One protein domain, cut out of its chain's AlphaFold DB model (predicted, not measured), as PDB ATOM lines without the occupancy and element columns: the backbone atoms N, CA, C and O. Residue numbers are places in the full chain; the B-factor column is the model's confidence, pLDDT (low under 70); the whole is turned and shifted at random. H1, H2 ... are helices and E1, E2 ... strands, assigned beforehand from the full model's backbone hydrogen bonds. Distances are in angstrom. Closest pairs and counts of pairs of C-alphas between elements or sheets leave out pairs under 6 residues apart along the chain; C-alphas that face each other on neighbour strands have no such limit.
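What this domain is: This is residues 9 to 21, 30 to 39 and 152 to 322 of the 471 residues of the protein "ATP-grasp domain-containing protein" of Parcubacteria group bacterium SW_4_46_8 (UniProt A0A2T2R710). One strongly twisted sheet of seven strands curls round the long helix H4, with H6 covering part of its other face. H5 packs on the sheet too, H7 stands beside it, and the small helix H1 lies far out, its centre 23.0 A from the mean of the C-alphas. The 194 printed residues run H1 H2 H3 E1 E2 E3 E4 E5 H4 E6 E7 H5 H6 H7 H8, a mixed class of eight helices and seven strands. The sheet, E5 E4 E3 E2 E1 E6 E7, is antiparallel throughout. The whole is compact, with a radius of gyration of the C-alphas of 15.7 A and spans of 44 by 42 by 29 A.

How they stand to each other: Start at H1, residues 9 to 12, and H2, residues 18 to 21; neither is on the sheet. H3, residues 32 to 39, only grazes it. Next comes a meander of hairpins, each strand the antiparallel neighbour of the one before: E1 (164 to 170), E2 (173 to 181), E3 (197 to 202), E4 (207 to 213) and E5 (216 to 218). Look for N 166 and O 178, N 199 and O 179, N 200 and O 210, and N 218 and O 211, each pair 2.8 A apart. H4, residues 236 to 250, only just touches H3, with 3 pairs of C-alphas within 8 A and residue 250 alone; the closest, Val 38 and Thr 250, are 6.5 A apart. E6 (254 to 262) is beside E1, N 167 and O 257 at 2.9 A, and forms a hairpin with E7 (266 to 273), N 262 and O 266 at 2.8 A. H4 and E6 have their closest C-alphas at Ala 243 and Val 257, 5.8 A. H5 (280 to 283) comes closest to E3 at Gly 200 and Ala 283, C-alphas 4.6 A apart. H6 (288 to 295) lies over E2 and E1 at a height of 9.0 A over the sheet; its closest C-alphas to E2 are Arg 291 and Val 175, 6.1 A. H7 (303 to 314) stands at the sheet's level and touches H4 with residues 303 to 307 alone, at a steep tilt of 62 degrees, opposite ways; the closest C-alphas are Arg 241 and Val 303, 6.4 A. H8 (317 to 322) is on the sheet, C-alphas Asp 202 and Glu 317 being its closest to E3, 6.5 A. H4 on one face with H6 and H8 on the other give three layers, helices on both faces of a sheet. Every O i to N i+4 pair is within hydrogen-bond range in H3, H4, H7 and H8, and 3 of 4 in H6; H1, H2 and H5 are too short for such a pair.

Where its parts are: Find C-alpha 9 at (-57.712, 1.622, 23.837), where H1 begins. H4 runs 21.3 A from C-alpha 236 at (-30.523, 22.740, 19.849). E6 is 25.2 A long, E2 24.1 A with a bend of 51 degrees at residue 176, E7 20.8 A and H7 16.1 A. H8 ends at C-alpha 322, (-47.746, 22.523, 32.947).

The domain as a whole: The C-alphas farthest apart, Trp 9 and Glu 264, are 47.7 A apart. Residues 22 to 29 and 40 to 151 are not printed, with gaps of 11.5 A and 31.1 A. The links E2 to E3 and E5 to H4 are long. Residues 9 to 11 and 316 to 322 have pLDDT under 70.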
ATOM      1  N   TRP A   9     -57.927   2.515  24.971       64.38
ATOM      2  CA  TRP A   9     -57.712   1.622  23.837       64.38
ATOM      3  C   TRP A   9     -57.344   2.397  22.565       64.38
ATOM      4  O   TRP A   9     -56.363   2.040  21.918       64.38
ATOM      5  N   GLN A  10     -58.042   3.490  22.246       65.94
ATOM      6  CA  GLN A  10     -57.699   4.359  21.115       65.94
ATOM      7  C   GLN A  10     -56.299   4.975  21.257       65.94
ATOM      8  O   GLN A  10     -55.512   4.901  20.315       65.94
ATOM      9  N   GLU A  11     -55.945   5.481  22.439       69.38
ATOM     10  CA  GLU A  11     -54.603   6.014  22.711       69.38
ATOM     11  C   GLU A  11     -53.516   4.935  22.580       69.38
ATOM     12  O   GLU A  11     -52.458   5.166  21.996       69.38
ATOM     13  N   SER A  12     -53.794   3.697  23.005       73.88
ATOM     14  CA  SER A  12     -52.840   2.593  22.839       73.88
ATOM     15  C   SER A  12     -52.533   2.254  21.371       73.88
ATOM     16  O   SER A  12     -51.426   1.810  21.068       73.88
ATOM     17  N   GLN A  13     -53.464   2.508  20.438       79.75
ATOM     18  CA  GLN A  13     -53.260   2.276  18.997       79.75
ATOM     19  C   GLN A  13     -52.283   3.272  18.356       79.75
ATOM     20  O   GLN A  13     -51.806   3.036  17.236       79.75
ATOM     21  N   LYS A  14     -51.985   4.374  19.051       86.69
ATOM     22  CA  LYS A  14     -51.006   5.386  18.651       86.69
ATOM     23  C   LYS A  14     -49.592   5.046  19.129       86.69
ATOM     24  O   LYS A  14     -48.618   5.604  18.633       86.69
ATOM     25  N   ILE A  15     -49.423   4.103  20.053       91.25
ATOM     26  CA  ILE A  15     -48.084   3.659  20.451       91.25
ATOM     27  C   ILE A  15     -47.481   2.840  19.307       91.25
ATOM     28  O   ILE A  15     -48.077   1.883  18.804       91.25
ATOM     29  N   LEU A  16     -46.272   3.201  18.879       94.81
ATOM     30  CA  LEU A  16     -45.574   2.451  17.847       94.81
ATOM     31  C   LEU A  16     -44.968   1.185  18.455       94.81
ATOM     32  O   LEU A  16     -44.103   1.275  19.323       94.81
ATOM     33  N   GLY A  17     -45.376   0.015  17.961       95.44
ATOM     34  CA  GLY A  17     -44.737  -1.269  18.263       95.44
ATOM     35  C   GLY A  17     -43.593  -1.611  17.297       95.44
ATOM     36  O   GLY A  17     -43.546  -1.118  16.169       95.44
ATOM     37  N   MET A  18     -42.688  -2.514  17.697       93.19
ATOM     38  CA  MET A  18     -41.517  -2.905  16.883       93.19
ATOM     39  C   MET A  18     -41.893  -3.466  15.503       93.19
ATOM     40  O   MET A  18     -41.248  -3.134  14.508       93.19
ATOM     41  N   ASN A  19     -42.952  -4.278  15.427       93.81
ATOM     42  CA  ASN A  19     -43.420  -4.847  14.160       93.81
ATOM     43  C   ASN A  19     -43.973  -3.762  13.229       93.81
ATOM     44  O   ASN A  19     -43.585  -3.703  12.064       93.81
ATOM     45  N   ALA A  20     -44.802  -2.858  13.758       94.12
ATOM     46  CA  ALA A  20     -45.330  -1.721  13.006       94.12
ATOM     47  C   ALA A  20     -44.205  -0.791  12.528       94.12
ATOM     48  O   ALA A  20     -44.181  -0.413  11.362       94.12
ATOM     49  N   ARG A  21     -43.206  -0.502  13.377       96.31
ATOM     50  CA  ARG A  21     -41.996   0.244  12.990       96.31
ATOM     51  C   ARG A  21     -41.314  -0.397  11.779       96.31
ATOM     52  O   ARG A  21     -41.016   0.278  10.795       96.31
ATOM     53  N   ASN A  30     -36.564   2.885   4.022       96.81
ATOM     54  CA  ASN A  30     -35.140   2.560   4.036       96.81
ATOM     55  C   ASN A  30     -34.848   1.429   3.047       96.81
ATOM     56  O   ASN A  30     -35.213   0.270   3.256       96.81
ATOM     57  N   LYS A  31     -34.122   1.746   1.968       95.62
ATOM     58  CA  LYS A  31     -33.639   0.729   1.023       95.62
ATOM     59  C   LYS A  31     -32.680  -0.223   1.742       95.62
ATOM     60  O   LYS A  31     -31.821   0.228   2.496       95.62
ATOM     61  N   ARG A  32     -32.746  -1.524   1.437       93.69
ATOM     62  CA  ARG A  32     -31.881  -2.551   2.055       93.69
ATOM     63  C   ARG A  32     -30.392  -2.181   2.019       93.69
ATOM     64  O   ARG A  32     -29.746  -2.194   3.056       93.69
ATOM     65  N   GLY A  33     -29.888  -1.743   0.864       94.19
ATOM     66  CA  GLY A  33     -28.491  -1.320   0.738       94.19
ATOM     67  C   GLY A  33     -28.135  -0.043   1.513       94.19
ATOM     68  O   GLY A  33     -26.966   0.180   1.783       94.19
ATOM     69  N   ALA A  34     -29.101   0.812   1.874       94.56
ATOM     70  CA  ALA A  34     -28.843   1.953   2.761       94.56
ATOM     71  C   ALA A  34     -28.685   1.499   4.220       94.56
ATOM     72  O   ALA A  34     -27.791   1.978   4.907       94.56
ATOM     73  N   ILE A  35     -29.494   0.523   4.649       93.88
ATOM     74  CA  ILE A  35     -29.380  -0.110   5.971       93.88
ATOM     75  C   ILE A  35     -28.022  -0.811   6.106       93.88
ATOM     76  O   ILE A  35     -27.289  -0.552   7.047       93.88
ATOM     77  N   GLU A  36     -27.645  -1.639   5.130       92.06
ATOM     78  CA  GLU A  36     -26.364  -2.362   5.166       92.06
ATOM     79  C   GLU A  36     -25.157  -1.408   5.185       92.06
ATOM     80  O   GLU A  36     -24.163  -1.684   5.848       92.06
ATOM     81  N   ARG A  37     -25.243  -0.262   4.495       92.75
ATOM     82  CA  ARG A  37     -24.172   0.744   4.500       92.75
ATOM     83  C   ARG A  37     -24.079   1.521   5.807       92.75
ATOM     84  O   ARG A  37     -22.966   1.783   6.241       92.75
ATOM     85  N   VAL A  38     -25.201   1.918   6.416       92.94
ATOM     86  CA  VAL A  38     -25.151   2.690   7.671       92.94
ATOM     87  C   VAL A  38     -24.584   1.862   8.828       92.94
ATOM     88  O   VAL A  38     -23.916   2.417   9.695       92.94
ATOM     89  N   ASP A  39     -24.790   0.541   8.796       88.56
ATOM     90  CA  ASP A  39     -24.238  -0.392   9.782       88.56
ATOM     91  C   ASP A  39     -22.692  -0.510   9.664       88.56
ATOM     92  O   ASP A  39     -22.018  -0.843  10.642       88.56
ATOM     93  N   LYS A 152     -18.806  21.079  29.992       90.31
ATOM     94  CA  LYS A 152     -19.059  21.312  31.428       90.31
ATOM     95  C   LYS A 152     -20.548  21.205  31.787       90.31
ATOM     96  O   LYS A 152     -20.841  20.848  32.922       90.31
ATOM     97  N   PHE A 153     -21.442  21.465  30.830       91.38
ATOM     98  CA  PHE A 153     -22.897  21.434  31.009       91.38
ATOM     99  C   PHE A 153     -23.400  20.062  31.475       91.38
ATOM    100  O   PHE A 153     -24.261  19.994  32.341       91.38
ATOM    101  N   PHE A 154     -22.811  18.972  30.976       92.06
ATOM    102  CA  PHE A 154     -23.240  17.612  31.317       92.06
ATOM    103  C   PHE A 154     -22.590  17.021  32.572       92.06
ATOM    104  O   PHE A 154     -23.019  15.972  33.041       92.06
ATOM    105  N   ARG A 155     -21.576  17.678  33.153       89.38
ATOM    106  CA  ARG A 155     -20.883  17.169  34.350       89.38
ATOM    107  C   ARG A 155     -21.800  16.829  35.534       89.38
ATOM    108  O   ARG A 155     -21.530  15.803  36.149       89.38
ATOM    109  N   PRO A 156     -22.828  17.627  35.883       89.50
ATOM    110  CA  PRO A 156     -23.693  17.291  37.012       89.50
ATOM    111  C   PRO A 156     -24.731  16.203  36.673       89.50
ATOM    112  O   PRO A 156     -25.297  15.607  37.583       89.50
ATOM    113  N   LEU A 157     -24.925  15.897  35.383       89.94
ATOM    114  CA  LEU A 157     -25.936  14.959  34.881       89.94
ATOM    115  C   LEU A 157     -25.378  13.569  34.535       89.94
ATOM    116  O   LEU A 157     -26.142  12.620  34.392       89.94
ATOM    117  N   ALA A 158     -24.063  13.447  34.337       90.88
ATOM    118  CA  ALA A 158     -23.450  12.283  33.704       90.88
ATOM    119  C   ALA A 158     -22.379  11.623  34.580       90.88
ATOM    120  O   ALA A 158     -21.439  12.269  35.052       90.88
ATOM    121  N   TYR A 159     -22.450  10.300  34.721       88.50
ATOM    122  CA  TYR A 159     -21.421   9.519  35.400       88.50
ATOM    123  C   TYR A 159     -20.375   8.979  34.416       88.50
ATOM    124  O   TYR A 159     -20.633   8.011  33.708       88.50
ATOM    125  N   LYS A 160     -19.158   9.551  34.435       82.94
ATOM    126  CA  LYS A 160     -17.927   9.130  33.708       82.94
ATOM    127  C   LYS A 160     -17.975   9.114  32.172       82.94
ATOM    128  O   LYS A 160     -16.951   9.410  31.555       82.94
ATOM    129  N   GLY A 161     -19.095   8.727  31.576       85.56
ATOM    130  CA  GLY A 161     -19.306   8.650  30.138       85.56
ATOM    131  C   GLY A 161     -19.779   9.951  29.519       85.56
ATOM    132  O   GLY A 161     -19.945  10.966  30.193       85.56
ATOM    133  N   ILE A 162     -20.017   9.887  28.215       90.56
ATOM    134  CA  ILE A 162     -20.546  10.992  27.423       90.56
ATOM    135  C   ILE A 162     -22.048  10.761  27.250       90.56
ATOM    136  O   ILE A 162     -22.421   9.708  26.731       90.56
ATOM    137  N   PRO A 163     -22.905  11.701  27.680       94.81
ATOM    138  CA  PRO A 163     -24.297  11.703  27.268       94.81
ATOM    139  C   PRO A 163     -24.428  11.854  25.765       94.81
ATOM    140  O   PRO A 163     -23.656  12.583  25.136       94.81
ATOM    141  N   ASP A 164     -25.452  11.230  25.213       95.50
ATOM    142  CA  ASP A 164     -25.797  11.388  23.812       95.50
ATOM    143  C   ASP A 164     -27.284  11.716  23.656       95.50
ATOM    144  O   ASP A 164     -28.108  11.452  24.529       95.50
ATOM    145  N   LEU A 165     -27.609  12.338  22.537       97.94
ATOM    146  CA  LEU A 165     -28.934  12.757  22.136       97.94
ATOM    147  C   LEU A 165     -29.375  11.840  21.011       97.94
ATOM    148  O   LEU A 165     -28.778  11.860  19.936       97.94
ATOM    149  N   ARG A 166     -30.435  11.072  21.239       98.50
ATOM    150  CA  ARG A 166     -31.083  10.300  20.184       98.50
ATOM    151  C   ARG A 166     -32.205  11.116  19.579       98.50
ATOM    152  O   ARG A 166     -33.122  11.509  20.294       98.50
ATOM    153  N   ILE A 167     -32.171  11.291  18.266       98.62
ATOM    154  CA  ILE A 167     -33.190  12.020  17.509       98.62
ATOM    155  C   ILE A 167     -33.768  11.093  16.459       98.62
ATOM    156  O   ILE A 167     -33.052  10.599  15.590       98.62
ATOM    157  N   ILE A 168     -35.073  10.854  16.535       98.62
ATOM    158  CA  ILE A 168     -35.801  10.137  15.497       98.62
ATOM    159  C   ILE A 168     -36.127  11.131  14.391       98.62
ATOM    160  O   ILE A 168     -36.818  12.122  14.622       98.62
ATOM    161  N   VAL A 169     -35.633  10.852  13.192       98.56
ATOM    162  CA  VAL A 169     -35.905  11.622  11.980       98.56
ATOM    163  C   VAL A 169     -36.743  10.760  11.049       98.56
ATOM    164  O   VAL A 169     -36.389   9.613  10.764       98.56
ATOM    165  N   PHE A 170     -37.852  11.315  10.570       98.38
ATOM    166  CA  PHE A 170     -38.707  10.689   9.574       98.38
ATOM    167  C   PHE A 170     -39.141  11.719   8.538       98.38
ATOM    168  O   PHE A 170     -39.524  12.830   8.894       98.38
ATOM    169  N   ASN A 171     -39.055  11.360   7.255       94.94
ATOM    170  CA  ASN A 171     -39.431  12.239   6.144       94.94
ATOM    171  C   ASN A 171     -38.770  13.638   6.220       94.94
ATOM    172  O   ASN A 171     -39.424  14.666   6.068       94.94
ATOM    173  N   SER A 172     -37.462  13.668   6.516       96.12
ATOM    174  CA  SER A 172     -36.663  14.895   6.703       96.12
ATOM    175  C   SER A 172     -37.130  15.819   7.842       96.12
ATOM    176  O   SER A 172     -36.748  16.989   7.884       96.12
ATOM    177  N   THR A 173     -37.897  15.289   8.795       98.25
ATOM    178  CA  THR A 173     -38.390  16.008   9.972       98.25
ATOM    179  C   THR A 173     -37.987  15.267  11.257       98.25
ATOM    180  O   THR A 173     -38.268  14.073  11.388       98.25
ATOM    181  N   PRO A 174     -37.320  15.926  12.222       98.31
ATOM    182  CA  PRO A 174     -37.140  15.398  13.571       98.31
ATOM    183  C   PRO A 174     -38.502  15.256  14.252       98.31
ATOM    184  O   PRO A 174     -39.222  16.236  14.389       98.31
ATOM    185  N   VAL A 175     -38.883  14.050  14.662       98.00
ATOM    186  CA  VAL A 175     -40.218  13.799  15.238       98.00
ATOM    187  C   VAL A 175     -40.194  13.627  16.752       98.00
ATOM    188  O   VAL A 175     -41.194  13.873  17.419       98.00
ATOM    189  N   MET A 176     -39.070  13.179  17.311       98.12
ATOM    190  CA  MET A 176     -38.937  12.905  18.741       98.12
ATOM    191  C   MET A 176     -37.462  12.844  19.127       98.12
ATOM    192  O   MET A 176     -36.646  12.339  18.350       98.12
ATOM    193  N   ALA A 177     -37.119  13.325  20.319       98.38
ATOM    194  CA  ALA A 177     -35.754  13.296  20.818       98.38
ATOM    195  C   ALA A 177     -35.696  12.838  22.279       98.38
ATOM    196  O   ALA A 177     -36.662  12.958  23.025       98.38
ATOM    197  N   MET A 178     -34.562  12.272  22.680       98.00
ATOM    198  CA  MET A 178     -34.250  12.045  24.088       98.00
ATOM    199  C   MET A 178     -32.763  12.225  24.359       98.00
ATOM    200  O   MET A 178     -31.922  11.894  23.522       98.00
ATOM    201  N   LEU A 179     -32.444  12.689  25.558       97.88
ATOM    202  CA  LEU A 179     -31.107  12.657  26.126       97.88
ATOM    203  C   LEU A 179     -30.904  11.314  26.832       97.88
ATOM    204  O   LEU A 179     -31.727  10.898  27.642       97.88
ATOM    205  N   ARG A 180     -29.794  10.639  26.555       97.19
ATOM    206  CA  ARG A 180     -29.368   9.428  27.256       97.19
ATOM    207  C   ARG A 180     -28.221   9.762  28.192       97.19
ATOM    208  O   ARG A 180     -27.152  10.193  27.761       97.19
ATOM    209  N   LEU A 181     -28.444   9.548  29.482       95.75
ATOM    210  CA  LEU A 181     -27.485   9.838  30.536       95.75
ATOM    211  C   LEU A 181     -26.785   8.550  30.998       95.75
ATOM    212  O   LEU A 181     -27.455   7.569  31.344       95.75
ATOM    213  N   PRO A 182     -25.441   8.533  31.031       93.56
ATOM    214  CA  PRO A 182     -24.683   7.446  31.623       93.56
ATOM    215  C   PRO A 182     -24.773   7.505  33.151       93.56
ATOM    216  O   PRO A 182     -24.576   8.562  33.754       93.56
ATOM    217  N   THR A 183     -25.007   6.355  33.777       92.06
ATOM    218  CA  THR A 183     -25.182   6.211  35.228       92.06
ATOM    219  C   THR A 183     -24.101   5.315  35.819       92.06
ATOM    220  O   THR A 183     -23.294   4.702  35.105       92.06
ATOM    221  N   LYS A 184     -24.081   5.196  37.150       89.81
ATOM    222  CA  LYS A 184     -23.246   4.184  37.815       89.81
ATOM    223  C   LYS A 184     -23.633   2.763  37.399       89.81
ATOM    224  O   LYS A 184     -22.742   1.944  37.182       89.81
ATOM    225  N   HIS A 185     -24.932   2.488  37.272       87.62
ATOM    226  CA  HIS A 185     -25.456   1.164  36.925       87.62
ATOM    227  C   HIS A 185     -25.071   0.746  35.505       87.62
ATOM    228  O   HIS A 185     -24.702  -0.404  35.297       87.62
ATOM    229  N   SER A 186     -25.026   1.695  34.567       86.31
ATOM    230  CA  SER A 186     -24.570   1.433  33.201       86.31
ATOM    231  C   SER A 186     -23.056   1.391  33.033       86.31
ATOM    232  O   SER A 186     -22.561   1.354  31.907       86.31
ATOM    233  N   GLY A 187     -22.292   1.442  34.131       83.19
ATOM    234  CA  GLY A 187     -20.832   1.498  34.079       83.19
ATOM    235  C   GLY A 187     -20.295   2.767  33.408       83.19
ATOM    236  O   GLY A 187     -19.122   2.811  33.040       83.19
ATOM    237  N   GLY A 188     -21.130   3.800  33.260       85.44
ATOM    238  CA  GLY A 188     -20.821   5.011  32.508       85.44
ATOM    239  C   GLY A 188     -21.163   4.947  31.015       85.44
ATOM    240  O   GLY A 188     -20.643   5.756  30.255       85.44
ATOM    241  N   ALA A 189     -22.021   4.025  30.570       85.56
ATOM    242  CA  ALA A 189     -22.517   3.982  29.191       85.56
ATOM    243  C   ALA A 189     -23.901   4.643  29.047       85.56
ATOM    244  O   ALA A 189     -24.789   4.429  29.869       85.56
ATOM    245  N   ALA A 190     -24.136   5.384  27.964       88.50
ATOM    246  CA  ALA A 190     -25.442   5.970  27.628       88.50
ATOM    247  C   ALA A 190     -26.390   4.940  26.957       88.50
ATOM    248  O   ALA A 190     -27.007   5.162  25.913       88.50
ATOM    249  N   ASN A 191     -26.486   3.750  27.555       89.00
ATOM    250  CA  ASN A 191     -27.334   2.655  27.090       89.00
ATOM    251  C   ASN A 191     -28.459   2.401  28.099       89.00
ATOM    252  O   ASN A 191     -28.195   1.977  29.223       89.00
ATOM    253  N   LEU A 192     -29.708   2.618  27.676       90.56
ATOM    254  CA  LEU A 192     -30.892   2.438  28.523       90.56
ATOM    255  C   LEU A 192     -31.019   1.004  29.055       90.56
ATOM    256  O   LEU A 192     -31.309   0.814  30.230       90.56
ATOM    257  N   HIS A 193     -30.707  -0.008  28.239       86.44
ATOM    258  CA  HIS A 193     -30.775  -1.415  28.656       86.44
ATOM    259  C   HIS A 193     -29.704  -1.793  29.683       86.44
ATOM    260  O   HIS A 193     -29.874  -2.759  30.418       86.44
ATOM    261  N   ALA A 194     -28.605  -1.037  29.744       86.56
ATOM    262  CA  ALA A 194     -27.566  -1.217  30.750       86.56
ATOM    263  C   ALA A 194     -27.858  -0.427  32.042       86.56
ATOM    264  O   ALA A 194     -27.013  -0.382  32.925       86.56
ATOM    265  N   GLY A 195     -29.021   0.222  32.166       90.56
ATOM    266  CA  GLY A 195     -29.358   1.072  33.310       90.56
ATOM    267  C   GLY A 195     -28.993   2.546  33.125       90.56
ATOM    268  O   GLY A 195     -28.874   3.275  34.110       90.56
ATOM    269  N   GLY A 196     -28.782   2.992  31.883       93.56
ATOM    270  CA  GLY A 196     -28.748   4.414  31.544       93.56
ATOM    271  C   GLY A 196     -30.130   5.054  31.703       93.56
ATOM    272  O   GLY A 196     -31.151   4.370  31.627       93.56
ATOM    273  N   ILE A 197     -30.161   6.369  31.903       96.75
ATOM    274  CA  ILE A 197     -31.407   7.137  32.030       96.75
ATOM    275  C   ILE A 197     -31.758   7.753  30.679       96.75
ATOM    276  O   ILE A 197     -30.880   8.280  29.998       96.75
ATOM    277  N   GLY A 198     -33.026   7.681  30.285       97.25
ATOM    278  CA  GLY A 198     -33.552   8.366  29.104       97.25
ATOM    279  C   GLY A 198     -34.381   9.561  29.541       97.25
ATOM    280  O   GLY A 198     -35.217   9.411  30.417       97.25
ATOM    281  N   VAL A 199     -34.167  10.730  28.957       97.44
ATOM    282  CA  VAL A 199     -34.913  11.951  29.279       97.44
ATOM    283  C   VAL A 199     -35.535  12.484  27.998       97.44
ATOM    284  O   VAL A 199     -34.801  12.740  27.044       97.44
ATOM    285  N   GLY A 200     -36.859  12.607  27.949       97.06
ATOM    286  CA  GLY A 200     -37.589  13.197  26.829       97.06
ATOM    287  C   GLY A 200     -37.167  14.640  26.569       97.06
ATOM    288  O   GLY A 200     -36.580  15.294  27.436       97.06
ATOM    289  N   ILE A 201     -37.396  15.118  25.348       97.00
ATOM    290  CA  ILE A 201     -37.031  16.474  24.933       97.00
ATOM    291  C   ILE A 201     -38.148  17.051  24.063       97.00
ATOM    292  O   ILE A 201     -38.455  16.504  23.000       97.00
ATOM    293  N   ASP A 202     -38.660  18.214  24.464       94.31
ATOM    294  CA  ASP A 202     -39.534  19.040  23.634       94.31
ATOM    295  C   ASP A 202     -38.754  19.511  22.397       94.31
ATOM    296  O   ASP A 202     -37.721  20.186  22.494       94.31
ATOM    297  N   ILE A 203     -39.241  19.132  21.214       95.19
ATOM    298  CA  ILE A 203     -38.550  19.383  19.946       95.19
ATOM    299  C   ILE A 203     -38.505  20.874  19.604       95.19
ATOM    300  O   ILE A 203     -37.523  21.323  19.006       95.19
ATOM    301  N   ALA A 204     -39.515  21.657  19.981       91.12
ATOM    302  CA  ALA A 204     -39.538  23.083  19.688       91.12
ATOM    303  C   ALA A 204     -38.473  23.845  20.468       91.12
ATOM    304  O   ALA A 204     -37.732  24.646  19.887       91.12
ATOM    305  N   ARG A 205     -38.373  23.564  21.768       87.12
ATOM    306  CA  ARG A 205     -37.581  24.358  22.714       87.12
ATOM    307  C   ARG A 205     -36.222  23.751  23.043       87.12
ATOM    308  O   ARG A 205     -35.331  24.480  23.485       87.12
ATOM    309  N   GLY A 206     -36.048  22.446  22.843       94.94
ATOM    310  CA  GLY A 206     -34.856  21.722  23.287       94.94
ATOM    311  C   GLY A 206     -34.760  21.654  24.806       94.94
ATOM    312  O   GLY A 206     -33.663  21.740  25.358       94.94
ATOM    313  N   ILE A 207     -35.910  21.583  25.478       93.56
ATOM    314  CA  ILE A 207     -36.019  21.503  26.935       93.56
ATOM    315  C   ILE A 207     -36.356  20.065  27.306       93.56
ATOM    316  O   ILE A 207     -37.201  19.437  26.671       93.56
ATOM    317  N   THR A 208     -35.674  19.534  28.316       93.94
ATOM    318  CA  THR A 208     -35.958  18.191  28.812       93.94
ATOM    319  C   THR A 208     -37.327  18.113  29.488       93.94
ATOM    320  O   THR A 208     -37.718  19.025  30.219       93.94
ATOM    321  N   THR A 209     -38.038  17.010  29.268       91.06
ATOM    322  CA  THR A 209     -39.375  16.761  29.824       91.06
ATOM    323  C   THR A 209     -39.305  15.676  30.896       91.06
ATOM    324  O   THR A 209     -38.709  15.892  31.950       91.06
ATOM    325  N   ASN A 210     -39.860  14.494  30.654       92.62
ATOM    326  CA  ASN A 210     -39.918  13.404  31.617       92.62
ATOM    327  C   ASN A 210     -38.646  12.547  31.527       92.62
ATOM    328  O   ASN A 210     -37.973  12.489  30.497       92.62
ATOM    329  N   ALA A 211     -38.295  11.858  32.611       94.25
ATOM    330  CA  ALA A 211     -37.149  10.959  32.638       94.25
ATOM    331  C   ALA A 211     -37.570   9.536  32.992       94.25
ATOM    332  O   ALA A 211     -38.502   9.317  33.760       94.25
ATOM    333  N   ILE A 212     -36.862   8.560  32.429       95.94
ATOM    334  CA  ILE A 212     -37.089   7.136  32.633       95.94
ATOM    335  C   ILE A 212     -35.799   6.408  33.003       95.94
ATOM    336  O   ILE A 212     -34.724   6.667  32.457       95.94
ATOM    337  N   LEU A 213     -35.930   5.426  33.886       95.00
ATOM    338  CA  LEU A 213     -34.912   4.433  34.207       95.00
ATOM    339  C   LEU A 213     -35.562   3.052  34.159       95.00
ATOM    340  O   LEU A 213     -36.515   2.796  34.893       95.00
ATOM    341  N   ASN A 214     -35.049   2.158  33.310       91.88
ATOM    342  CA  ASN A 214     -35.647   0.834  33.072       91.88
ATOM    343  C   ASN A 214     -37.157   0.929  32.776       91.88
ATOM    344  O   ASN A 214     -37.967   0.258  33.417       91.88
ATOM    345  N   ASP A 215     -37.517   1.829  31.856       90.88
ATOM    346  CA  ASP A 215     -38.890   2.122  31.421       90.88
ATOM    347  C   ASP A 215     -39.843   2.637  32.522       90.88
ATOM    348  O   ASP A 215     -41.049   2.733  32.305       90.88
ATOM    349  N   LYS A 216     -39.323   3.012  33.701       92.94
ATOM    350  CA  LYS A 216     -40.092   3.620  34.797       92.94
ATOM    351  C   LYS A 216     -39.767   5.097  34.935       92.94
ATOM    352  O   LYS A 216     -38.593   5.458  34.899       92.94
ATOM    353  N   LEU A 217     -40.794   5.918  35.147       92.44
ATOM    354  CA  LEU A 217     -40.633   7.353  35.367       92.44
ATOM    355  C   LEU A 217     -39.803   7.648  36.619       92.44
ATOM    356  O   LEU A 217     -39.975   7.011  37.661       92.44
ATOM    357  N   ILE A 218     -38.928   8.637  36.494       91.56
ATOM    358  CA  ILE A 218     -38.158   9.243  37.576       91.56
ATOM    359  C   ILE A 218     -38.192  10.764  37.407       91.56
ATOM    360  O   ILE A 218     -38.239  11.269  36.287       91.56
ATOM    361  N   GLU A 219     -38.144  11.503  38.510       84.56
ATOM    362  CA  GLU A 219     -38.103  12.975  38.472       84.56
ATOM    363  C   GLU A 219     -36.670  13.511  38.567       84.56
ATOM    364  O   GLU A 219     -36.315  14.529  37.966       84.56
ATOM    365  N   THR A 220     -35.830  12.809  39.328       84.69
ATOM    366  CA  THR A 220     -34.489  13.254  39.691       84.69
ATOM    367  C   THR A 220     -33.438  12.199  39.378       84.69
ATOM    368  O   THR A 220     -33.707  10.996  39.341       84.69
ATOM    369  N   LEU A 221     -32.210  12.662  39.153       87.88
ATOM    370  CA  LEU A 221     -31.052  11.799  38.984       87.88
ATOM    371  C   LEU A 221     -30.755  11.074  40.311       87.88
ATOM    372  O   LEU A 221     -30.480  11.756  41.303       87.88
ATOM    373  N   PRO A 222     -30.737   9.728  40.361       83.12
ATOM    374  CA  PRO A 222     -30.545   8.985  41.609       83.12
ATOM    375  C   PRO A 222     -29.248   9.335  42.348       83.12
ATOM    376  O   PRO A 222     -29.184   9.274  43.572       83.12
ATOM    377  N   GLU A 223     -28.193   9.686  41.612       79.94
ATOM    378  CA  GLU A 223     -26.882   9.963  42.186       79.94
ATOM    379  C   GLU A 223     -26.730  11.364  42.786       79.94
ATOM    380  O   GLU A 223     -25.906  11.528  43.686       79.94
ATOM    381  N   THR A 224     -27.449  12.368  42.276       82.12
ATOM    382  CA  THR A 224     -27.259  13.781  42.664       82.12
ATOM    383  C   THR A 224     -28.525  14.453  43.187       82.12
ATOM    384  O   THR A 224     -28.432  15.537  43.755       82.12
ATOM    385  N   GLY A 225     -29.698  13.847  42.994       84.25
ATOM    386  CA  GLY A 225     -30.995  14.460  43.283       84.25
ATOM    387  C   GLY A 225     -31.379  15.582  42.315       84.25
ATOM    388  O   GLY A 225     -32.390  16.243  42.527       84.25
ATOM    389  N   GLN A 226     -30.599  15.818  41.255       84.62
ATOM    390  CA  GLN A 226     -30.885  16.875  40.289       84.62
ATOM    391  C   GLN A 226     -32.147  16.552  39.484       84.62
ATOM    392  O   GLN A 226     -32.235  15.481  38.884       84.62
ATOM    393  N   THR A 227     -33.091  17.491  39.431       86.19
ATOM    394  CA  THR A 227     -34.271  17.415  38.561       86.19
ATOM    395  C   THR A 227     -33.857  17.321  37.099       86.19
ATOM    396  O   THR A 227     -33.003  18.084  36.642       86.19
ATOM    397  N   LEU A 228     -34.446  16.365  36.379       88.56
ATOM    398  CA  LEU A 228     -34.098  16.079  34.986       88.56
ATOM    399  C   LEU A 228     -34.995  16.797  33.972       88.56
ATOM    400  O   LEU A 228     -34.614  16.870  32.806       88.56
ATOM    401  N   SER A 229     -36.128  17.353  34.400       87.38
ATOM    402  CA  SER A 229     -37.014  18.197  33.592       87.38
ATOM    403  C   SER A 229     -36.576  19.670  33.592       87.38
ATOM    404  O   SER A 229     -35.870  20.127  34.493       87.38
ATOM    405  N   GLY A 230     -36.982  20.428  32.571       82.94
ATOM    406  CA  GLY A 230     -36.758  21.878  32.489       82.94
ATOM    407  C   GLY A 230     -35.335  22.297  32.100       82.94
ATOM    408  O   GLY A 230     -35.005  23.483  32.122       82.94
ATOM    409  N   ILE A 231     -34.468  21.355  31.721       86.56
ATOM    410  CA  ILE A 231     -33.084  21.641  31.345       86.56
ATOM    411  C   ILE A 231     -33.036  22.025  29.865       86.56
ATOM    412  O   ILE A 231     -33.274  21.196  28.986       86.56
ATOM    413  N   LYS A 232     -32.666  23.275  29.574       91.12
ATOM    414  CA  LYS A 232     -32.470  23.758  28.200       91.12
ATOM    415  C   LYS A 232     -31.139  23.278  27.627       91.12
ATOM    416  O   LYS A 232     -30.072  23.622  28.140       91.12
ATOM    417  N   LEU A 233     -31.197  22.513  26.542       94.50
ATOM    418  CA  LEU A 233     -30.021  21.988  25.858       94.50
ATOM    419  C   LEU A 233     -29.340  23.067  24.997       94.50
ATOM    420  O   LEU A 233     -30.012  23.807  24.271       94.50
ATOM    421  N   PRO A 234     -27.999  23.166  25.033       93.44
ATOM    422  CA  PRO A 234     -27.273  24.101  24.186       93.44
ATOM    423  C   PRO A 234     -27.298  23.651  22.719       93.44
ATOM    424  O   PRO A 234     -27.320  22.459  22.425       93.44
ATOM    425  N   GLN A 235     -27.225  24.613  21.793       95.06
ATOM    426  CA  GLN A 235     -27.061  24.364  20.348       95.06
ATOM    427  C   GLN A 235     -28.182  23.513  19.717       95.06
ATOM    428  O   GLN A 235     -27.951  22.810  18.733       95.06
ATOM    429  N   TRP A 236     -29.404  23.597  20.251       96.62
ATOM    430  CA  TRP A 236     -30.523  22.740  19.849       96.62
ATOM    431  C   TRP A 236     -30.851  22.773  18.349       96.62
ATOM    432  O   TRP A 236     -30.936  21.731  17.706       96.62
ATOM    433  N   GLU A 237     -30.935  23.957  17.739       95.56
ATOM    434  CA  GLU A 237     -31.202  24.070  16.297       95.56
ATOM    435  C   GLU A 237     -30.093  23.417  15.448       95.56
ATOM    436  O   GLU A 237     -30.363  22.768  14.435       95.56
ATOM    437  N   GLN A 238     -28.830  23.534  15.877       97.81
ATOM    438  CA  GLN A 238     -27.702  22.877  15.212       97.81
ATOM    439  C   GLN A 238     -27.779  21.354  15.347       97.81
ATOM    440  O   GLN A 238     -27.488  20.650  14.383       97.81
ATOM    441  N   ILE A 239     -28.193  20.852  16.510       98.56
ATOM    442  CA  ILE A 239     -28.420  19.427  16.759       98.56
ATOM    443  C   ILE A 239     -29.495  18.879  15.804       98.56
ATOM    444  O   ILE A 239     -29.258  17.875  15.129       98.56
ATOM    445  N   LEU A 240     -30.638  19.566  15.681       98.56
ATOM    446  CA  LEU A 240     -31.715  19.173  14.763       98.56
ATOM    447  C   LEU A 240     -31.256  19.185  13.298       98.56
ATOM    448  O   LEU A 240     -31.549  18.248  12.556       98.56
ATOM    449  N   ARG A 241     -30.494  20.210  12.891       98.50
ATOM    450  CA  ARG A 241     -29.889  20.282  11.552       98.50
ATOM    451  C   ARG A 241     -29.004  19.071  11.272       98.50
ATOM    452  O   ARG A 241     -29.227  18.378  10.285       98.50
ATOM    453  N   VAL A 242     -28.048  18.793  12.160       98.38
ATOM    454  CA  VAL A 242     -27.104  17.676  12.014       98.38
ATOM    455  C   VAL A 242     -27.839  16.333  11.927       98.38
ATOM    456  O   VAL A 242     -27.443  15.475  11.138       98.38
ATOM    457  N   ALA A 243     -28.937  16.152  12.668       98.62
ATOM    458  CA  ALA A 243     -29.759  14.947  12.578       98.62
ATOM    459  C   ALA A 243     -30.421  14.780  11.197       98.62
ATOM    460  O   ALA A 243     -30.362  13.693  10.616       98.62
ATOM    461  N   ILE A 244     -31.012  15.848  10.647       98.50
ATOM    462  CA  ILE A 244     -31.636  15.823   9.311       98.50
ATOM    463  C   ILE A 244     -30.581  15.566   8.231       98.50
ATOM    464  O   ILE A 244     -30.781  14.698   7.379       98.50
ATOM    465  N   ASP A 245     -29.453  16.277   8.287       98.38
ATOM    466  CA  ASP A 245     -28.355  16.122   7.329       98.38
ATOM    467  C   ASP A 245     -27.815  14.686   7.350       98.38
ATOM    468  O   ASP A 245     -27.635  14.071   6.300       98.38
ATOM    469  N   THR A 246     -27.656  14.104   8.543       98.50
ATOM    470  CA  THR A 246     -27.215  12.711   8.715       98.50
ATOM    471  C   THR A 246     -28.186  11.717   8.081       98.50
ATOM    472  O   THR A 246     -27.764  10.835   7.328       98.50
ATOM    473  N   ALA A 247     -29.489  11.851   8.345       97.88
ATOM    474  CA  ALA A 247     -30.507  10.985   7.743       97.88
ATOM    475  C   ALA A 247     -30.524  11.113   6.206       97.88
ATOM    476  O   ALA A 247     -30.629  10.113   5.491       97.88
ATOM    477  N   SER A 248     -30.332  12.335   5.702       97.00
ATOM    478  CA  SER A 248     -30.265  12.638   4.270       97.00
ATOM    479  C   SER A 248     -29.071  11.960   3.590       97.00
ATOM    480  O   SER A 248     -29.255  11.166   2.666       97.00
ATOM    481  N   VAL A 249     -27.840  12.176   4.077       97.69
ATOM    482  CA  VAL A 249     -26.631  11.624   3.426       97.69
ATOM    483  C   VAL A 249     -26.529  10.101   3.540       97.69
ATOM    484  O   VAL A 249     -25.922   9.450   2.686       97.69
ATOM    485  N   THR A 250     -27.153   9.511   4.564       96.75
ATOM    486  CA  THR A 250     -27.251   8.051   4.718       96.75
ATOM    487  C   THR A 250     -28.373   7.431   3.883       96.75
ATOM    488  O   THR A 250     -28.409   6.210   3.726       96.75
ATOM    489  N   ASN A 251     -29.238   8.248   3.267       95.75
ATOM    490  CA  ASN A 251     -30.440   7.821   2.545       95.75
ATOM    491  C   ASN A 251     -31.391   6.970   3.405       95.75
ATOM    492  O   ASN A 251     -31.977   5.996   2.918       95.75
ATOM    493  N   LEU A 252     -31.527   7.319   4.684       96.62
ATOM    494  CA  LEU A 252     -32.508   6.716   5.580       96.62
ATOM    495  C   LEU A 252     -33.719   7.643   5.685       96.62
ATOM    496  O   LEU A 252     -33.626   8.738   6.233       96.62
ATOM    497  N   GLY A 253     -34.870   7.199   5.179       95.38
ATOM    498  CA  GLY A 253     -36.122   7.936   5.333       95.38
ATOM    499  C   GLY A 253     -36.695   7.860   6.752       95.38
ATOM    500  O   GLY A 253     -37.455   8.746   7.132       95.38
ATOM    501  N   PHE A 254     -36.303   6.844   7.533       97.81
ATOM    502  CA  PHE A 254     -36.557   6.707   8.971       97.81
ATOM    503  C   PHE A 254     -35.258   6.321   9.695       97.81
ATOM    504  O   PHE A 254     -34.694   5.258   9.425       97.81
ATOM    505  N   ALA A 255     -34.786   7.147  10.626       97.94
ATOM    506  CA  ALA A 255     -33.534   6.904  11.344       97.94
ATOM    507  C   ALA A 255     -33.600   7.387  12.792       97.94
ATOM    508  O   ALA A 255     -34.274   8.366  13.094       97.94
ATOM    509  N   GLY A 256     -32.858   6.728  13.682       98.19
ATOM    510  CA  GLY A 256     -32.436   7.329  14.945       98.19
ATOM    511  C   GLY A 256     -30.992   7.781  14.830       98.19
ATOM    512  O   GLY A 256     -30.120   6.942  14.624       98.19
ATOM    513  N   VAL A 257     -30.746   9.080  14.937       98.50
ATOM    514  CA  VAL A 257     -29.405   9.666  14.885       98.50
ATOM    515  C   VAL A 257     -28.950   9.966  16.302       98.50
ATOM    516  O   VAL A 257     -29.666  10.641  17.040       98.50
ATOM    517  N   ASP A 258     -27.772   9.473  16.666       97.69
ATOM    518  CA  ASP A 258     -27.212   9.633  18.001       97.69
ATOM    519  C   ASP A 258     -26.068  10.654  17.959       97.69
ATOM    520  O   ASP A 258     -25.088  10.497  17.225       97.69
ATOM    521  N   ILE A 259     -26.212  11.727  18.733       98.31
ATOM    522  CA  ILE A 259     -25.368  12.923  18.683       98.31
ATOM    523  C   ILE A 259     -24.810  13.206  20.076       98.31
ATOM    524  O   ILE A 259     -25.563  13.328  21.034       98.31
ATOM    525  N   ALA A 260     -23.499  13.375  20.208       96.62
ATOM    526  CA  ALA A 260     -22.906  13.944  21.417       96.62
ATOM    527  C   ALA A 260     -22.663  15.445  21.237       96.62
ATOM    528  O   ALA A 260     -22.551  15.936  20.117       96.62
ATOM    529  N   ILE A 261     -22.522  16.176  22.344       96.00
ATOM    530  CA  ILE A 261     -22.028  17.555  22.307       96.00
ATOM    531  C   ILE A 261     -20.574  17.548  22.772       96.00
ATOM    532  O   ILE A 261     -20.277  17.332  23.950       96.00
ATOM    533  N   ASP A 262     -19.670  17.770  21.829       95.31
ATOM    534  CA  ASP A 262     -18.260  17.992  22.096       95.31
ATOM    535  C   ASP A 262     -18.024  19.435  22.567       95.31
ATOM    536  O   ASP A 262     -18.646  20.384  22.091       95.31
ATOM    537  N   ARG A 263     -17.106  19.609  23.520       93.31
ATOM    538  CA  ARG A 263     -16.758  20.915  24.094       93.31
ATOM    539  C   ARG A 263     -16.209  21.906  23.061       93.31
ATOM    540  O   ARG A 263     -16.359  23.105  23.264       93.31
ATOM    541  N   GLU A 264     -15.517  21.419  22.039       92.56
ATOM    542  CA  GLU A 264     -14.812  22.225  21.038       92.56
ATOM    543  C   GLU A 264     -15.529  22.174  19.683       92.56
ATOM    544  O   GLU A 264     -15.734  23.217  19.069       92.56
ATOM    545  N   LYS A 265     -15.968  20.986  19.243       93.56
ATOM    546  CA  LYS A 265     -16.640  20.796  17.943       93.56
ATOM    547  C   LYS A 265     -18.158  21.049  17.981       93.56
ATOM    548  O   LYS A 265     -18.776  21.191  16.927       93.56
ATOM    549  N   GLY A 266     -18.775  21.130  19.164       95.44
ATOM    550  CA  GLY A 266     -20.232  21.213  19.301       95.44
ATOM    551  C   GLY A 266     -20.914  19.871  18.992       95.44
ATOM    552  O   GLY A 266     -20.369  18.824  19.340       95.44
ATOM    553  N   PRO A 267     -22.111  19.858  18.375       97.19
ATOM    554  CA  PRO A 267     -22.824  18.628  18.035       97.19
ATOM    555  C   PRO A 267     -22.021  17.749  17.073       97.19
ATOM    556  O   PRO A 267     -21.711  18.178  15.964       97.19
ATOM    557  N   VAL A 268     -21.718  16.520  17.491       97.44
ATOM    558  CA  VAL A 268     -20.981  15.514  16.717       97.44
ATOM    559  C   VAL A 268     -21.777  14.218  16.631       97.44
ATOM    560  O   VAL A 268     -22.282  13.709  17.632       97.44
ATOM    561  N   VAL A 269     -21.884  13.665  15.429       98.06
ATOM    562  CA  VAL A 269     -22.620  12.426  15.174       98.06
ATOM    563  C   VAL A 269     -21.780  11.226  15.592       98.06
ATOM    564  O   VAL A 269     -20.640  11.060  15.141       98.06
ATOM    565  N   LEU A 270     -22.365  10.385  16.444       94.50
ATOM    566  CA  LEU A 270     -21.776   9.131  16.908       94.50
ATOM    567  C   LEU A 270     -22.140   7.977  15.979       94.50
ATOM    568  O   LEU A 270     -21.264   7.250  15.518       94.50
ATOM    569  N   GLU A 271     -23.436   7.820  15.723       94.00
ATOM    570  CA  GLU A 271     -24.009   6.723  14.949       94.00
ATOM    571  C   GLU A 271     -25.366   7.127  14.362       94.00
ATOM    572  O   GLU A 271     -26.018   8.069  14.823       94.00
ATOM    573  N   ALA A 272     -25.804   6.396  13.340       96.25
ATOM    574  CA  ALA A 272     -27.173   6.438  12.853       96.25
ATOM    575  C   ALA A 272     -27.714   5.012  12.775       96.25
ATOM    576  O   ALA A 272     -27.089   4.116  12.220       96.25
ATOM    577  N   ASN A 273     -28.900   4.813  13.334       94.06
ATOM    578  CA  ASN A 273     -29.543   3.522  13.465       94.06
ATOM    579  C   ASN A 273     -30.776   3.475  12.564       94.06
ATOM    580  O   ASN A 273     -31.716   4.250  12.746       94.06
ATOM    581  N   ALA A 274     -30.830   2.515  11.639       94.50
ATOM    582  CA  ALA A 274     -32.028   2.272  10.832       94.50
ATOM    583  C   ALA A 274     -33.165   1.608  11.636       94.50
ATOM    584  O   ALA A 274     -34.319   1.625  11.212       94.50
ATOM    585  N   ARG A 275     -32.847   0.997  12.792       94.38
ATOM    586  CA  ARG A 275     -33.786   0.276  13.676       94.38
ATOM    587  C   ARG A 275     -33.761   0.816  15.119       94.38
ATOM    588  O   ARG A 275     -33.544   0.038  16.049       94.38
ATOM    589  N   PRO A 276     -33.978   2.124  15.342       94.19
ATOM    590  CA  PRO A 276     -33.846   2.736  16.660       94.19
ATOM    591  C   PRO A 276     -34.842   2.164  17.674       94.19
ATOM    592  O   PRO A 276     -35.990   1.862  17.335       94.19
ATOM    593  N   GLY A 277     -34.401   2.018  18.927       92.44
ATOM    594  CA  GLY A 277     -35.238   1.551  20.037       92.44
ATOM    595  C   GLY A 277     -36.429   2.473  20.321       92.44
ATOM    596  O   GLY A 277     -36.390   3.665  20.026       92.44
ATOM    597  N   LEU A 278     -37.490   1.912  20.905       94.94
ATOM    598  CA  LEU A 278     -38.787   2.582  21.067       94.94
ATOM    599  C   LEU A 278     -39.033   3.174  22.460       94.94
ATOM    600  O   LEU A 278     -40.029   3.872  22.633       94.94
ATOM    601  N   ALA A 279     -38.119   2.960  23.415       94.81
ATOM    602  CA  ALA A 279     -38.181   3.532  24.767       94.81
ATOM    603  C   ALA A 279     -38.234   5.072  24.772       94.81
ATOM    604  O   ALA A 279     -38.709   5.674  25.727       94.81
ATOM    605  N   ILE A 280     -37.824   5.712  23.671       96.44
ATOM    606  CA  ILE A 280     -37.963   7.157  23.466       96.44
ATOM    607  C   ILE A 280     -39.416   7.647  23.600       96.44
ATOM    608  O   ILE A 280     -39.635   8.740  24.108       96.44
ATOM    609  N   GLN A 281     -40.403   6.822  23.230       96.06
ATOM    610  CA  GLN A 281     -41.831   7.120  23.420       96.06
ATOM    611  C   GLN A 281     -42.210   7.205  24.893       96.06
ATOM    612  O   GLN A 281     -43.030   8.027  25.280       96.06
ATOM    613  N   ILE A 282     -41.603   6.342  25.705       95.00
ATOM    614  CA  ILE A 282     -41.840   6.289  27.146       95.00
ATOM    615  C   ILE A 282     -41.178   7.506  27.797       95.00
ATOM    616  O   ILE A 282     -41.793   8.160  28.628       95.00
ATOM    617  N   ALA A 283     -39.959   7.856  27.373       94.88
ATOM    618  CA  ALA A 283     -39.238   9.023  27.879       94.88
ATOM    619  C   ALA A 283     -39.961  10.351  27.599       94.88
ATOM    620  O   ALA A 283     -39.865  11.263  28.406       94.88
ATOM    621  N   ASN A 284     -40.670  10.452  26.471       94.00
ATOM    622  CA  ASN A 284     -41.442  11.643  26.096       94.00
ATOM    623  C   ASN A 284     -42.923  11.561  26.497       94.00
ATOM    624  O   ASN A 284     -43.678  12.442  26.116       94.00
ATOM    625  N   LEU A 285     -43.364  10.467  27.137       92.12
ATOM    626  CA  LEU A 285     -44.781  10.184  27.423       92.12
ATOM    627  C   LEU A 285     -45.731  10.388  26.226       92.12
ATOM    628  O   LEU A 285     -46.924  10.626  26.391       92.12
ATOM    629  N   SER A 286     -45.214  10.223  25.006       91.69
ATOM    630  CA  SER A 286     -45.890  10.622  23.774       91.69
ATOM    631  C   SER A 286     -45.787   9.509  22.719       91.69
ATOM    632  O   SER A 286     -44.708   8.933  22.511       91.69
ATOM    633  N   PRO A 287     -46.895   9.152  22.043       94.12
ATOM    634  CA  PRO A 287     -46.917   8.087  21.047       94.12
ATOM    635  C   PRO A 287     -46.154   8.463  19.765       94.12
ATOM    636  O   PRO A 287     -46.537   9.365  19.021       94.12
ATOM    637  N   LEU A 288     -45.107   7.703  19.418       95.81
ATOM    638  CA  LEU A 288     -44.297   7.964  18.218       95.81
ATOM    639  C   LEU A 288     -45.082   7.725  16.926       95.81
ATOM    640  O   LEU A 288     -44.811   8.407  15.945       95.81
ATOM    641  N   LYS A 289     -46.041   6.786  16.885       96.25
ATOM    642  CA  LYS A 289     -46.786   6.504  15.643       96.25
ATOM    643  C   LYS A 289     -47.580   7.728  15.198       96.25
ATOM    644  O   LYS A 289     -47.502   8.074  14.028       96.25
ATOM    645  N   GLU A 290     -48.268   8.395  16.124       93.62
ATOM    646  CA  GLU A 290     -49.042   9.604  15.821       93.62
ATOM    647  C   GLU A 290     -48.139  10.702  15.241       93.62
ATOM    648  O   GLU A 290     -48.462  11.323  14.228       93.62
ATOM    649  N   ARG A 291     -46.956  10.898  15.837       95.75
ATOM    650  CA  ARG A 291     -45.991  11.881  15.335       95.75
ATOM    651  C   ARG A 291     -45.474  11.536  13.941       95.75
ATOM    652  O   ARG A 291     -45.331  12.422  13.103       95.75
ATOM    653  N   LEU A 292     -45.212  10.258  13.672       97.19
ATOM    654  CA  LEU A 292     -44.792   9.804  12.346       97.19
ATOM    655  C   LEU A 292     -45.892  10.017  11.297       97.19
ATOM    656  O   LEU A 292     -45.595  10.501  10.207       97.19
ATOM    657  N   GLU A 293     -47.147   9.711  11.630       95.88
ATOM    658  CA  GLU A 293     -48.303   9.902  10.744       95.88
ATOM    659  C   GLU A 293     -48.495  11.381  10.372       95.88
ATOM    660  O   GLU A 293     -48.716  11.686   9.200       95.88
ATOM    661  N   LYS A 294     -48.312  12.308  11.325       95.50
ATOM    662  CA  LYS A 294     -48.422  13.765  11.099       95.50
ATOM    663  C   LYS A 294     -47.467  14.302  10.028       95.50
ATOM    664  O   LYS A 294     -47.801  15.264   9.341       95.50
ATOM    665  N   VAL A 295     -46.285  13.702   9.881       96.44
ATOM    666  CA  VAL A 295     -45.279  14.150   8.899       96.44
ATOM    667  C   VAL A 295     -45.210  13.256   7.667       96.44
ATOM    668  O   VAL A 295     -44.464  13.548   6.728       96.44
ATOM    669  N   GLN A 296     -45.986  12.174   7.635       94.94
ATOM    670  CA  GLN A 296     -46.000  11.237   6.526       94.94
ATOM    671  C   GLN A 296     -46.525  11.908   5.251       94.94
ATOM    672  O   GLN A 296     -47.584  12.527   5.233       94.94
ATOM    673  N   GLY A 297     -45.777  11.778   4.154       90.44
ATOM    674  CA  GLY A 297     -46.174  12.320   2.851       90.44
ATOM    675  C   GLY A 297     -46.001  13.837   2.697       90.44
ATOM    676  O   GLY A 297     -46.226  14.359   1.605       90.44
ATOM    677  N   LEU A 298     -45.554  14.550   3.738       93.19
ATOM    678  CA  LEU A 298     -45.201  15.962   3.618       93.19
ATOM    679  C   LEU A 298     -44.018  16.149   2.662       93.19
ATOM    680  O   LEU A 298     -43.069  15.367   2.650       93.19
ATOM    681  N   LYS A 299     -44.044  17.232   1.883       91.81
ATOM    682  CA  LYS A 299     -42.892  17.654   1.080       91.81
ATOM    683  C   LYS A 299     -42.022  18.586   1.913       91.81
ATOM    684  O   LYS A 299     -42.433  19.702   2.229       91.81
ATOM    685  N   VAL A 300     -40.812  18.137   2.234       94.44
ATOM    686  CA  VAL A 300     -39.846  18.885   3.047       94.44
ATOM    687  C   VAL A 300     -38.635  19.248   2.174       94.44
ATOM    688  O   VAL A 300     -37.678  18.484   2.099       94.44
ATOM    689  N   PRO A 301     -38.668  20.388   1.455       89.06
ATOM    690  CA  PRO A 301     -37.655  20.721   0.449       89.06
ATOM    691  C   PRO A 301     -36.312  21.173   1.038       89.06
ATOM    692  O   PRO A 301     -35.337  21.304   0.304       89.06
ATOM    693  N   SER A 302     -36.252  21.478   2.336       93.69
ATOM    694  CA  SER A 302     -35.034  21.961   2.981       93.69
ATOM    695  C   SER A 302     -34.978  21.583   4.453       93.69
ATOM    696  O   SER A 302     -36.006  21.428   5.116       93.69
ATOM    697  N   VAL A 303     -33.758  21.527   4.985       95.56
ATOM    698  CA  VAL A 303     -33.483  21.281   6.405       95.56
ATOM    699  C   VAL A 303     -34.207  22.289   7.294       95.56
ATOM    700  O   VAL A 303     -34.888  21.909   8.240       95.56
ATOM    701  N   LYS A 304     -34.143  23.582   6.945       93.12
ATOM    702  CA  LYS A 304     -34.821  24.651   7.691       93.12
ATOM    703  C   LYS A 304     -36.336  24.440   7.744       93.12
ATOM    704  O   LYS A 304     -36.954  24.696   8.774       93.12
ATOM    705  N   ARG A 305     -36.945  23.959   6.653       93.31
ATOM    706  CA  ARG A 305     -38.374  23.620   6.636       93.31
ATOM    707  C   ARG A 305     -38.664  22.389   7.496       93.31
ATOM    708  O   ARG A 305     -39.664  22.409   8.201       93.31
ATOM    709  N   GLY A 306     -37.799  21.376   7.463       95.56
ATOM    710  CA  GLY A 306     -37.909  20.182   8.306       95.56
ATOM    711  C   GLY A 306     -37.878  20.510   9.796       95.56
ATOM    712  O   GLY A 306     -38.751  20.056  10.528       95.56
ATOM    713  N   ILE A 307     -36.947  21.373  10.218       95.50
ATOM    714  CA  ILE A 307     -36.881  21.893  11.592       95.50
ATOM    715  C   ILE A 307     -38.165  22.646  11.932       95.50
ATOM    716  O   ILE A 307     -38.806  22.320  12.917       95.50
ATOM    717  N   ARG A 308     -38.596  23.597  11.098       92.06
ATOM    718  CA  ARG A 308     -39.803  24.382  11.390       92.06
ATOM    719  C   ARG A 308     -41.052  23.511  11.546       92.06
ATOM    720  O   ARG A 308     -41.776  23.673  12.511       92.06
ATOM    721  N   ILE A 309     -41.262  22.551  10.642       93.44
ATOM    722  CA  ILE A 309     -42.367  21.583  10.746       93.44
ATOM    723  C   ILE A 309     -42.282  20.807  12.065       93.44
ATOM    724  O   ILE A 309     -43.300  20.604  12.713       93.44
ATOM    725  N   ALA A 310     -41.081  20.382  12.462       95.50
ATOM    726  CA  ALA A 310     -40.876  19.672  13.716       95.50
ATOM    727  C   ALA A 310     -41.279  20.515  14.932       95.50
ATOM    728  O   ALA A 310     -41.971  20.027  15.818       95.50
ATOM    729  N   GLN A 311     -40.853  21.779  14.959       91.38
ATOM    730  CA  GLN A 311     -41.144  22.696  16.060       91.38
ATOM    731  C   GLN A 311     -42.632  23.069  16.104       91.38
ATOM    732  O   GLN A 311     -43.210  23.092  17.182       91.38
ATOM    733  N   ASP A 312     -43.259  23.296  14.947       89.06
ATOM    734  CA  ASP A 312     -44.673  23.673  14.856       89.06
ATOM    735  C   ASP A 312     -45.609  22.502  15.226       89.06
ATOM    736  O   ASP A 312     -46.667  22.722  15.806       89.06
ATOM    737  N   LEU A 313     -45.253  21.256  14.879       89.31
ATOM    738  CA  LEU A 313     -46.112  20.078  15.097       89.31
ATOM    739  C   LEU A 313     -45.862  19.342  16.419       89.31
ATOM    740  O   LEU A 313     -46.738  18.598  16.863       89.31
ATOM    741  N   PHE A 314     -44.658  19.460  16.983       89.38
ATOM    742  CA  PHE A 314     -44.206  18.678  18.143       89.38
ATOM    743  C   PHE A 314     -43.629  19.548  19.268       89.38
ATOM    744  O   PHE A 314     -42.890  19.047  20.118       89.38
ATOM    745  N   GLY A 315     -43.907  20.851  19.232       74.19
ATOM    746  CA  GLY A 315     -43.669  21.779  20.330       74.19
ATOM    747  C   GLY A 315     -44.913  21.980  21.177       74.19
ATOM    748  O   GLY A 315     -46.019  21.836  20.669       74.19
ATOM    749  N   GLY A 316     -44.722  22.359  22.441       62.59
ATOM    750  CA  GLY A 316     -45.834  22.738  23.319       62.59
ATOM    751  C   GLY A 316     -46.136  21.726  24.413       62.59
ATOM    752  O   GLY A 316     -46.825  22.084  25.354       62.59
ATOM    753  N   GLU A 317     -45.543  20.528  24.382       54.53
ATOM    754  CA  GLU A 317     -45.820  19.479  25.378       54.53
ATOM    755  C   GLU A 317     -45.487  19.924  26.809       54.53
ATOM    756  O   GLU A 317     -46.192  19.561  27.737       54.53
ATOM    757  N   VAL A 318     -44.470  20.775  27.003       52.75
ATOM    758  CA  VAL A 318     -44.159  21.340  28.332       52.75
ATOM    759  C   VAL A 318     -45.205  22.355  28.787       52.75
ATOM    760  O   VAL A 318     -45.502  22.423  29.974       52.75
ATOM    761  N   GLU A 319     -45.746  23.165  27.875       53.75
ATOM    762  CA  GLU A 319     -46.811  24.113  28.220       53.75
ATOM    763  C   GLU A 319     -48.105  23.356  28.489       53.75
ATOM    764  O   GLU A 319     -48.682  23.553  29.547       53.75
ATOM    765  N   GLU A 320     -48.491  22.423  27.618       50.97
ATOM    766  CA  GLU A 320     -49.671  21.576  27.791       50.97
ATOM    767  C   GLU A 320     -49.590  20.743  29.084       50.97
ATOM    768  O   GLU A 320     -50.551  20.733  29.844       50.97
ATOM    769  N   GLU A 321     -48.443  20.132  29.421       51.66
ATOM    770  CA  GLU A 321     -48.266  19.415  30.699       51.66
ATOM    771  C   GLU A 321     -48.337  20.361  31.912       51.66
ATOM    772  O   GLU A 321     -48.963  20.038  32.923       51.66
ATOM    773  N   VAL A 322     -47.700  21.537  31.853       53.00
ATOM    774  CA  VAL A 322     -47.746  22.523  32.947       53.00
ATOM    775  C   VAL A 322     -49.165  23.073  33.123       53.00
ATOM    776  O   VAL A 322     -49.622  23.249  34.258       53.00
TER     777      VAL A 322